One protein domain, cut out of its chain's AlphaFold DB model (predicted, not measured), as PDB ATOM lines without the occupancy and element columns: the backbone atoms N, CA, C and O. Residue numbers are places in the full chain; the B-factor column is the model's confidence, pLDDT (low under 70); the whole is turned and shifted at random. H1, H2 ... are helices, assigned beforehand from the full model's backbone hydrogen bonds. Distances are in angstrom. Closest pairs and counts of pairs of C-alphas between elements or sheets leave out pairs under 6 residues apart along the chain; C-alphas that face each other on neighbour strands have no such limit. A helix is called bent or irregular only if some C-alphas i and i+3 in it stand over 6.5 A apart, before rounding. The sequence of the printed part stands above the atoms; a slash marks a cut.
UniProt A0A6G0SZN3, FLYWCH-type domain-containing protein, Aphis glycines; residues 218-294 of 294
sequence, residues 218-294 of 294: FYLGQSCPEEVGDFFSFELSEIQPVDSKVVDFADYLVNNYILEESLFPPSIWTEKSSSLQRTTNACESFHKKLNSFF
ATOM      1  N   PHE A 218       8.857 -29.834  31.632       54.66
ATOM      2  CA  PHE A 218       7.627 -29.041  31.704       54.66
ATOM      3  C   PHE A 218       7.942 -27.536  31.631       54.66
ATOM      4  O   PHE A 218       9.098 -27.126  31.751       54.66
ATOM      5  N   TYR A 219       6.923 -26.679  31.501       50.88
ATOM      6  CA  TYR A 219       7.092 -25.215  31.501       50.88
ATOM      7  C   TYR A 219       7.893 -24.676  32.712       50.88
ATOM      8  O   TYR A 219       8.524 -23.628  32.600       50.88
ATOM      9  N   LEU A 220       7.937 -25.420  33.829       59.41
ATOM     10  CA  LEU A 220       8.716 -25.126  35.043       59.41
ATOM     11  C   LEU A 220      10.189 -25.580  35.000       59.41
ATOM     12  O   LEU A 220      10.955 -25.262  35.904       59.41
ATOM     13  N   GLY A 221      10.639 -26.274  33.951       63.97
ATOM     14  CA  GLY A 221      12.009 -26.797  33.831       63.97
ATOM     15  C   GLY A 221      13.107 -25.731  33.719       63.97
ATOM     16  O   GLY A 221      14.265 -26.064  33.466       63.97
ATOM     17  N   GLN A 222      12.748 -24.451  33.866       67.81
ATOM     18  CA  GLN A 222      13.664 -23.317  33.843       67.81
ATOM     19  C   GLN A 222      14.017 -22.737  35.212       67.81
ATOM     20  O   GLN A 222      14.882 -21.860  35.274       67.81
ATOM     21  N   SER A 223      13.368 -23.217  36.269       71.62
ATOM     22  CA  SER A 223      13.611 -22.773  37.638       71.62
ATOM     23  C   SER A 223      14.951 -23.286  38.177       71.62
ATOM     24  O   SER A 223      15.549 -24.215  37.624       71.62
ATOM     25  N   CYS A 224      15.436 -22.648  39.243       80.06
ATOM     26  CA  CYS A 224      16.528 -23.181  40.050       80.06
ATOM     27  C   CYS A 224      15.990 -24.388  40.842       80.06
ATOM     28  O   CYS A 224      14.965 -24.203  41.501       80.06
ATOM     29  N   PRO A 225      16.607 -25.584  40.782       83.50
ATOM     30  CA  PRO A 225      16.110 -26.773  41.484       83.50
ATOM     31  C   PRO A 225      15.844 -26.555  42.973       83.50
ATOM     32  O   PRO A 225      14.838 -27.022  43.495       83.50
ATOM     33  N   GLU A 226      16.716 -25.793  43.625       84.25
ATOM     34  CA  GLU A 226      16.677 -25.502  45.058       84.25
ATOM     35  C   GLU A 226      15.518 -24.563  45.429       84.25
ATOM     36  O   GLU A 226      15.032 -24.590  46.550       84.25
ATOM     37  N   GLU A 227      15.039 -23.751  44.481       83.06
ATOM     38  CA  GLU A 227      13.952 -22.783  44.692       83.06
ATOM     39  C   GLU A 227      12.564 -23.393  44.423       83.06
ATOM     40  O   GLU A 227      11.542 -22.784  44.738       83.06
ATOM     41  N   VAL A 228      12.498 -24.588  43.817       83.25
ATOM     42  CA  VAL A 228      11.225 -25.224  43.440       83.25
ATOM     43  C   VAL A 228      10.398 -25.573  44.672       83.25
ATOM     44  O   VAL A 228       9.203 -25.286  44.689       83.25
ATOM     45  N   GLY A 229      11.018 -26.176  45.691       81.25
ATOM     46  CA  GLY A 229      10.331 -26.559  46.928       81.25
ATOM     47  C   GLY A 229       9.667 -25.360  47.597       81.25
ATOM     48  O   GLY A 229       8.449 -25.342  47.771       81.25
ATOM     49  N   ASP A 230      10.458 -24.320  47.856       80.50
ATOM     50  CA  ASP A 230       9.999 -23.086  48.491       80.50
ATOM     51  C   ASP A 230       8.884 -22.403  47.689       80.50
ATOM     52  O   ASP A 230       7.866 -22.000  48.253       80.50
ATOM     53  N   PHE A 231       9.013 -22.325  46.362       81.88
ATOM     54  CA  PHE A 231       7.971 -21.745  45.513       81.88
ATOM     55  C   PHE A 231       6.633 -22.491  45.639       81.88
ATOM     56  O   PHE A 231       5.575 -21.867  45.736       81.88
ATOM     57  N   PHE A 232       6.652 -23.826  45.666       78.69
ATOM     58  CA  PHE A 232       5.423 -24.602  45.833       78.69
ATOM     59  C   PHE A 232       4.842 -24.488  47.246       78.69
ATOM     60  O   PHE A 232       3.625 -24.374  47.396       78.69
ATOM     61  N   SER A 233       5.693 -24.487  48.271       76.06
ATOM     62  CA  SER A 233       5.264 -24.424  49.668       76.06
ATOM     63  C   SER A 233       4.739 -23.056  50.087       76.06
ATOM     64  O   SER A 233       3.800 -23.009  50.880       76.06
ATOM     65  N   PHE A 234       5.309 -21.962  49.577       73.69
ATOM     66  CA  PHE A 234       4.965 -20.606  50.014       73.69
ATOM     67  C   PHE A 234       4.088 -19.854  49.010       73.69
ATOM     68  O   PHE A 234       3.053 -19.329  49.396       73.69
ATOM     69  N   GLU A 235       4.453 -19.831  47.727       78.19
ATOM     70  CA  GLU A 235       3.772 -18.984  46.734       78.19
ATOM     71  C   GLU A 235       2.525 -19.669  46.156       78.19
ATOM     72  O   GLU A 235       1.450 -19.073  46.065       78.19
ATOM     73  N   LEU A 236       2.641 -20.944  45.762       76.12
ATOM     74  CA  LEU A 236       1.511 -21.664  45.164       76.12
ATOM     75  C   LEU A 236       0.444 -22.056  46.185       76.12
ATOM     76  O   LEU A 236      -0.738 -22.024  45.843       76.12
ATOM     77  N   SER A 237       0.842 -22.400  47.412       75.81
ATOM     78  CA  SER A 237      -0.098 -22.763  48.479       75.81
ATOM     79  C   SER A 237      -0.972 -21.576  48.908       75.81
ATOM     80  O   SER A 237      -2.150 -21.766  49.208       75.81
ATOM     81  N   GLU A 238      -0.440 -20.348  48.865       83.69
ATOM     82  CA  GLU A 238      -1.164 -19.128  49.246       83.69
ATOM     83  C   GLU A 238      -2.310 -18.808  48.278       83.69
ATOM     84  O   GLU A 238      -3.395 -18.393  48.694       83.69
ATOM     85  N   ILE A 239      -2.098 -19.035  46.979       83.25
ATOM     86  CA  ILE A 239      -3.094 -18.758  45.932       83.25
ATOM     87  C   ILE A 239      -3.947 -19.981  45.574       83.25
ATOM     88  O   ILE A 239      -4.792 -19.902  44.673       83.25
ATOM     89  N   GLN A 240      -3.724 -21.118  46.237       81.25
ATOM     90  CA  GLN A 240      -4.391 -22.374  45.925       81.25
ATOM     91  C   GLN A 240      -5.897 -22.293  46.236       81.25
ATOM     92  O   GLN A 240      -6.295 -22.001  47.365       81.25
ATOM     93  N   PRO A 241      -6.775 -22.597  45.261       87.75
ATOM     94  CA  PRO A 241      -8.207 -22.697  45.511       87.75
ATOM     95  C   PRO A 241      -8.534 -23.774  46.548       87.75
ATOM     96  O   PRO A 241      -7.982 -24.875  46.511       87.75
ATOM     97  N   VAL A 242      -9.514 -23.493  47.410       84.69
ATOM     98  CA  VAL A 242     -10.065 -24.478  48.354       84.69
ATOM     99  C   VAL A 242     -10.996 -25.433  47.601       84.69
ATOM    100  O   VAL A 242     -12.219 -25.316  47.645       84.69
ATOM    101  N   ASP A 243     -10.396 -26.359  46.860       91.56
ATOM    102  CA  ASP A 243     -11.058 -27.441  46.137       91.56
ATOM    103  C   ASP A 243     -10.284 -28.739  46.377       91.56
ATOM    104  O   ASP A 243      -9.071 -28.794  46.167       91.56
ATOM    105  N   SER A 244     -10.976 -29.794  46.814       90.31
ATOM    106  CA  SER A 244     -10.321 -31.045  47.208       90.31
ATOM    107  C   SER A 244      -9.545 -31.693  46.062       90.31
ATOM    108  O   SER A 244      -8.497 -32.269  46.302       90.31
ATOM    109  N   LYS A 245      -9.992 -31.553  44.806       89.44
ATOM    110  CA  LYS A 245      -9.264 -32.106  43.653       89.44
ATOM    111  C   LYS A 245      -7.978 -31.342  43.383       89.44
ATOM    112  O   LYS A 245      -7.005 -31.928  42.921       89.44
ATOM    113  N   VAL A 246      -7.988 -30.031  43.622       85.25
ATOM    114  CA  VAL A 246      -6.794 -29.193  43.474       85.25
ATOM    115  C   VAL A 246      -5.792 -29.513  44.578       85.25
ATOM    116  O   VAL A 246      -4.604 -29.599  44.290       85.25
ATOM    117  N   VAL A 247      -6.268 -29.751  45.804       84.62
ATOM    118  CA  VAL A 247      -5.442 -30.237  46.922       84.62
ATOM    119  C   VAL A 247      -4.825 -31.596  46.605       84.62
ATOM    120  O   VAL A 247      -3.604 -31.696  46.594       84.62
ATOM    121  N   ASP A 248      -5.629 -32.586  46.216       86.44
ATOM    122  CA  ASP A 248      -5.133 -33.923  45.864       86.44
ATOM    123  C   ASP A 248      -4.088 -33.869  44.733       86.44
ATOM    124  O   ASP A 248      -3.092 -34.595  44.736       86.44
ATOM    125  N   PHE A 249      -4.298 -32.992  43.744       83.38
ATOM    126  CA  PHE A 249      -3.353 -32.799  42.649       83.38
ATOM    127  C   PHE A 249      -2.059 -32.106  43.097       83.38
ATOM    128  O   PHE A 249      -0.978 -32.504  42.663       83.38
ATOM    129  N   ALA A 250      -2.145 -31.093  43.962       80.94
ATOM    130  CA  ALA A 250      -0.974 -30.432  44.530       80.94
ATOM    131  C   ALA A 250      -0.145 -31.406  45.382       80.94
ATOM    132  O   ALA A 250       1.065 -31.501  45.186       80.94
ATOM    133  N   ASP A 251      -0.794 -32.205  46.232       83.38
ATOM    134  CA  ASP A 251      -0.140 -33.241  47.036       83.38
ATOM    135  C   ASP A 251       0.538 -34.289  46.149       83.38
ATOM    136  O   ASP A 251       1.664 -34.713  46.414       83.38
ATOM    137  N   TYR A 252      -0.111 -34.693  45.052       83.81
ATOM    138  CA  TYR A 252       0.509 -35.567  44.062       83.81
ATOM    139  C   TYR A 252       1.792 -34.952  43.485       83.81
ATOM    140  O   TYR A 252       2.819 -35.633  43.442       83.81
ATOM    141  N   LEU A 253       1.767 -33.678  43.077       80.81
ATOM    142  CA  LEU A 253       2.957 -32.998  42.558       80.81
ATOM    143  C   LEU A 253       4.070 -32.929  43.603       80.81
ATOM    144  O   LEU A 253       5.223 -33.211  43.280       80.81
ATOM    145  N   VAL A 254       3.726 -32.605  44.851       81.81
ATOM    146  CA  VAL A 254       4.704 -32.491  45.937       81.81
ATOM    147  C   VAL A 254       5.407 -33.820  46.173       81.81
ATOM    148  O   VAL A 254       6.635 -33.895  46.101       81.81
ATOM    149  N   ASN A 255       4.624 -34.882  46.348       80.56
ATOM    150  CA  ASN A 255       5.140 -36.204  46.678       80.56
ATOM    151  C   ASN A 255       5.919 -36.865  45.531       80.56
ATOM    152  O   ASN A 255       6.822 -37.656  45.790       80.56
ATOM    153  N   ASN A 256       5.578 -36.569  44.273       78.38
ATOM    154  CA  ASN A 256       6.184 -37.240  43.119       78.38
ATOM    155  C   ASN A 256       7.277 -36.419  42.426       78.38
ATOM    156  O   ASN A 256       8.112 -37.030  41.767       78.38
ATOM    157  N   TYR A 257       7.292 -35.085  42.568       79.25
ATOM    158  CA  TYR A 257       8.192 -34.226  41.786       79.25
ATOM    159  C   TYR A 257       8.973 -33.166  42.570       79.25
ATOM    160  O   TYR A 257       9.973 -32.666  42.054       79.25
ATOM    161  N   ILE A 258       8.511 -32.743  43.752       82.50
ATOM    162  CA  ILE A 258       9.043 -31.531  44.407       82.50
ATOM    163  C   ILE A 258       9.904 -31.860  45.619       82.50
ATOM    164  O   ILE A 258      10.940 -31.224  45.797       82.50
ATOM    165  N   LEU A 259       9.499 -32.833  46.442       78.62
ATOM    166  CA  LEU A 259      10.313 -33.254  47.583       78.62
ATOM    167  C   LEU A 259      11.678 -33.767  47.105       78.62
ATOM    168  O   LEU A 259      11.772 -34.410  46.057       78.62
ATOM    169  N   GLU A 260      12.728 -33.531  47.891       76.94
ATOM    170  CA  GLU A 260      14.064 -34.080  47.606       76.94
ATOM    171  C   GLU A 260      14.038 -35.614  47.522       76.94
ATOM    172  O   GLU A 260      14.708 -36.200  46.677       76.94
ATOM    173  N   GLU A 261      13.183 -36.237  48.339       77.44
ATOM    174  CA  GLU A 261      12.953 -37.686  48.422       77.44
ATOM    175  C   GLU A 261      11.952 -38.212  47.373       77.44
ATOM    176  O   GLU A 261      11.560 -39.381  47.417       77.44
ATOM    177  N   SER A 262      11.426 -37.342  46.503       78.94
ATOM    178  CA  SER A 262      10.391 -37.735  45.543       78.94
ATOM    179  C   SER A 262      10.936 -38.679  44.473       78.94
ATOM    180  O   SER A 262      12.138 -38.737  44.226       78.94
ATOM    181  N   LEU A 263      10.032 -39.398  43.797       72.50
ATOM    182  CA  LEU A 263      10.396 -40.282  42.680       72.50
ATOM    183  C   LEU A 263      11.130 -39.519  41.564       72.50
ATOM    184  O   LEU A 263      12.020 -40.056  40.909       72.50
ATOM    185  N   PHE A 264      10.784 -38.244  41.360       78.50
ATOM    186  CA  PHE A 264      11.371 -37.408  40.322       78.50
ATOM    187  C   PHE A 264      11.782 -36.034  40.871       78.50
ATOM    188  O   PHE A 264      11.106 -35.043  40.594       78.50
ATOM    189  N   PRO A 265      12.896 -35.922  41.613       82.12
ATOM    190  CA  PRO A 265      13.242 -34.688  42.314       82.12
ATOM    191  C   PRO A 265      13.589 -33.531  41.360       82.12
ATOM    192  O   PRO A 265      14.016 -33.759  40.222       82.12
ATOM    193  N   PRO A 266      13.492 -32.260  41.802       82.25
ATOM    194  CA  PRO A 266      13.762 -31.091  40.959       82.25
ATOM    195  C   PRO A 266      15.107 -31.118  40.228       82.25
ATOM    196  O   PRO A 266      15.202 -30.627  39.102       82.25
ATOM    197  N   SER A 267      16.129 -31.737  40.817       81.69
ATOM    198  CA  SER A 267      17.475 -31.873  40.246       81.69
ATOM    199  C   SER A 267      17.522 -32.599  38.894       81.69
ATOM    200  O   SER A 267      18.432 -32.344  38.101       81.69
ATOM    201  N   ILE A 268      16.549 -33.468  38.587       75.69
ATOM    202  CA  ILE A 268      16.533 -34.241  37.335       75.69
ATOM    203  C   ILE A 268      15.664 -33.616  36.234       75.69
ATOM    204  O   ILE A 268      15.829 -33.957  35.062       75.69
ATOM    205  N   TRP A 269      14.771 -32.669  36.552       75.12
ATOM    206  CA  TRP A 269      13.914 -32.008  35.549       75.12
ATOM    207  C   TRP A 269      14.054 -30.492  35.456       75.12
ATOM    208  O   TRP A 269      13.774 -29.933  34.391       75.12
ATOM    209  N   THR A 270      14.543 -29.809  36.488       75.50
ATOM    210  CA  THR A 270      14.808 -28.365  36.431       75.50
ATOM    211  C   THR A 270      16.271 -28.051  36.184       75.50
ATOM    212  O   THR A 270      17.169 -28.772  36.605       75.50
ATOM    213  N   GLU A 271      16.520 -26.970  35.444       75.50
ATOM    214  CA  GLU A 271      17.849 -26.376  35.341       75.50
ATOM    215  C   GLU A 271      17.749 -24.915  34.873       75.50
ATOM    216  O   GLU A 271      17.220 -24.602  33.788       75.50
ATOM    217  N   LYS A 272      18.336 -24.010  35.659       74.06
ATOM    218  CA  LYS A 272      18.478 -22.591  35.321       74.06
ATOM    219  C   LYS A 272      19.634 -22.397  34.332       74.06
ATOM    220  O   LYS A 272      20.765 -22.116  34.706       74.06
ATOM    221  N   SER A 273      19.348 -22.575  33.043       70.00
ATOM    222  CA  SER A 273      20.337 -22.522  31.950       70.00
ATOM    223  C   SER A 273      19.787 -21.774  30.733       70.00
ATOM    224  O   SER A 273      18.586 -21.727  30.542       70.00
ATOM    225  N   SER A 274      20.619 -21.196  29.867       63.28
ATOM    226  CA  SER A 274      20.176 -20.524  28.628       63.28
ATOM    227  C   SER A 274      20.158 -21.437  27.385       63.28
ATOM    228  O   SER A 274      19.932 -20.962  26.273       63.28
ATOM    229  N   SER A 275      20.389 -22.747  27.546       66.75
ATOM    230  CA  SER A 275      20.550 -23.699  26.431       66.75
ATOM    231  C   SER A 275      19.307 -23.857  25.532       66.75
ATOM    232  O   SER A 275      18.176 -23.940  26.007       66.75
ATOM    233  N   LEU A 276      19.519 -23.993  24.215       55.88
ATOM    234  CA  LEU A 276      18.471 -24.295  23.223       55.88
ATOM    235  C   LEU A 276      17.950 -25.741  23.300       55.88
ATOM    236  O   LEU A 276      16.870 -26.024  22.790       55.88
ATOM    237  N   GLN A 277      18.655 -26.643  23.991       57.09
ATOM    238  CA  GLN A 277      18.213 -28.025  24.247       57.09
ATOM    239  C   GLN A 277      17.000 -28.102  25.204       57.09
ATOM    240  O   GLN A 277      16.594 -29.182  25.617       57.09
ATOM    241  N   ARG A 278      16.431 -26.949  25.589       55.28
ATOM    242  CA  ARG A 278      15.367 -26.784  26.594       55.28
ATOM    243  C   ARG A 278      13.961 -26.672  26.010       55.28
ATOM    244  O   ARG A 278      13.008 -26.591  26.776       55.28
ATOM    245  N   THR A 279      13.809 -26.597  24.689       58.12
ATOM    246  CA  THR A 279      12.489 -26.383  24.089       58.12
ATOM    247  C   THR A 279      11.837 -27.705  23.712       58.12
ATOM    248  O   THR A 279      12.385 -28.445  22.894       58.12
ATOM    249  N   THR A 280      10.615 -27.938  24.187       61.78
ATOM    250  CA  THR A 280       9.729 -29.002  23.687       61.78
ATOM    251  C   THR A 280       9.367 -28.807  22.211       61.78
ATOM    252  O   THR A 280       8.825 -29.718  21.602       61.78
ATOM    253  N   ASN A 281       9.729 -27.672  21.595       65.38
ATOM    254  CA  ASN A 281       9.484 -27.337  20.189       65.38
ATOM    255  C   ASN A 281       9.796 -28.475  19.210       65.38
ATOM    256  O   ASN A 281       9.057 -28.638  18.247       65.38
ATOM    257  N   ALA A 282      10.876 -29.240  19.407       65.50
ATOM    258  CA  ALA A 282      11.210 -30.349  18.509       65.50
ATOM    259  C   ALA A 282      10.188 -31.493  18.631       65.50
ATOM    260  O   ALA A 282       9.582 -31.878  17.629       65.50
ATOM    261  N   CYS A 283       9.940 -31.964  19.856       67.19
ATOM    262  CA  CYS A 283       8.967 -33.015  20.155       67.19
ATOM    263  C   CYS A 283       7.535 -32.575  19.814       67.19
ATOM    264  O   CYS A 283       6.815 -33.286  19.123       67.19
ATOM    265  N   GLU A 284       7.134 -31.364  20.203       68.38
ATOM    266  CA  GLU A 284       5.831 -30.779  19.881       68.38
ATOM    267  C   GLU A 284       5.651 -30.557  18.380       68.38
ATOM    268  O   GLU A 284       4.575 -30.822  17.850       68.38
ATOM    269  N   SER A 285       6.681 -30.093  17.664       69.25
ATOM    270  CA  SER A 285       6.633 -29.952  16.204       69.25
ATOM    271  C   SER A 285       6.471 -31.313  15.537       69.25
ATOM    272  O   SER A 285       5.639 -31.450  14.636       69.25
ATOM    273  N   PHE A 286       7.194 -32.332  16.013       70.50
ATOM    274  CA  PHE A 286       7.036 -33.703  15.546       70.50
ATOM    275  C   PHE A 286       5.625 -34.228  15.827       70.50
ATOM    276  O   PHE A 286       4.942 -34.618  14.883       70.50
ATOM    277  N   HIS A 287       5.128 -34.147  17.065       70.50
ATOM    278  CA  HIS A 287       3.768 -34.561  17.430       70.50
ATOM    279  C   HIS A 287       2.707 -33.813  16.621       70.50
ATOM    280  O   HIS A 287       1.801 -34.422  16.063       70.50
ATOM    281  N   LYS A 288       2.838 -32.495  16.466       70.06
ATOM    282  CA  LYS A 288       1.935 -31.672  15.653       70.06
ATOM    283  C   LYS A 288       1.955 -32.088  14.188       70.06
ATOM    284  O   LYS A 288       0.913 -32.090  13.533       70.06
ATOM    285  N   LYS A 289       3.131 -32.412  13.649       69.69
ATOM    286  CA  LYS A 289       3.283 -32.876  12.272       69.69
ATOM    287  C   LYS A 289       2.686 -34.270  12.101       69.69
ATOM    288  O   LYS A 289       1.938 -34.465  11.146       69.69
ATOM    289  N   LEU A 290       2.958 -35.182  13.029       64.81
ATOM    290  CA  LEU A 290       2.420 -36.536  13.053       64.81
ATOM    291  C   LEU A 290       0.893 -36.510  13.129       64.81
ATOM    292  O   LEU A 290       0.230 -37.053  12.256       64.81
ATOM    293  N   ASN A 291       0.339 -35.752  14.074       63.53
ATOM    294  CA  ASN A 291      -1.101 -35.553  14.220       63.53
ATOM    295  C   ASN A 291      -1.734 -34.861  13.010       63.53
ATOM    296  O   ASN A 291      -2.921 -35.012  12.786       63.53
ATOM    297  N   SER A 292      -0.974 -34.109  12.206       62.31
ATOM    298  CA  SER A 292      -1.501 -33.525  10.964       62.31
ATOM    299  C   SER A 292      -1.636 -34.526   9.811       62.31
ATOM    300  O   SER A 292      -2.209 -34.174   8.776       62.31
ATOM    301  N   PHE A 293      -1.061 -35.725   9.953       50.56
ATOM    302  CA  PHE A 293      -1.204 -36.816   8.991       50.56
ATOM    303  C   PHE A 293      -2.428 -37.703   9.255       50.56
ATOM    304  O   PHE A 293      -2.798 -38.460   8.356       50.56
ATOM    305  N   PHE A 294      -3.045 -37.588  10.432       51.47
ATOM    306  CA  PHE A 294      -4.250 -38.311  10.844       51.47
ATOM    307  C   PHE A 294      -5.443 -37.350  10.963       51.47
ATOM    308  O   PHE A 294      -6.587 -37.826  10.790       51.47
TER     309      PHE A 294
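What this domain is: This is residues 218 to 294 of the 294 residues of the protein "FLYWCH-type domain-containing protein" of Aphis glycines (UniProt A0A6G0SZN3). A loose helical hairpin, H1 and H2, has a short helix, H3, at the end where H1 begins and H2 ends, and from there a long link leads away to a last helix, H4, which sticks out as a separate arm. The two helices of the hairpin meet near that same end, while residues 241 to 246, at its turn, stand free. The printed part has 77 residues with four named helices, H1, H2, H3 and H4 in that order along the chain, and no named strand; the class is all helix, with 44 residues in the helices. The whole is loose, with a radius of gyration of the C-alphas of 15.5 A, and its C-alphas span 42 by 30 by 23 A.

How they stand to each other: After residues 218 to 224 comes H1, residues 225 to 238, and a tight link of 5 residues joins it to H2, residues 244 to 258. H1 and H2 are a helical hairpin: they touch, at a shallow tilt of 13 degrees, and run opposite ways. H1 touches H2 with residues 228 to 232 alone, and H2 touches H1 with residues 254 to 258 alone; the closest C-alphas of the two are those of Gly 229 and Ile 258, 5.7 A apart. A short link of 7 residues leads to H3, residues 266 to 269. H3 touches H1 at residues 225 to 228 alone, with the C-alphas of Pro 225 and Pro 266 closest at 4.9 A. H2 and H3 are close but not clearly touching, their closest C-alphas being those of Ile 258 and Pro 266, 5.9 A apart. H4, residues 281 to 291, is apart from H1, H2 and H3. In H2 and H4 every O i to N i+4 pair is within hydrogen-bond range; in H1 5 of 10 are, and H3 is too short for such a pair.

Where its parts are: H1 begins at C-alpha 225, at (16.110, -26.773, 41.484), and is 20.4 A long from first to last C-alpha. It is irregular, but only just: C-alphas 226 and 229 are 6.7 A apart. H2 is 19.6 A long and begins at C-alpha 244, at (-10.321, -31.045, 47.208); it is neither bent nor irregular, but only just, with C-alphas 255 and 258 6.5 A apart. H3 measures 5.5 A. H4 measures 14.7 A and ends at C-alpha 291, at (-1.101, -35.553, 14.220).

The domain as a whole: The C-alphas farthest apart are those of Phe 234 and Phe 293, at 44.5 A. The printed part has no cut and ends at residue 294, the chain's last. The link from H3 to H4, 11 residues, is long. Residues 281 to 294 stand free, of which 281 to 291 belong to H4. The mean pLDDT of the printed part is 74.4; residues 218 to 222, 274 to 285 and 289 to 294 are under 70.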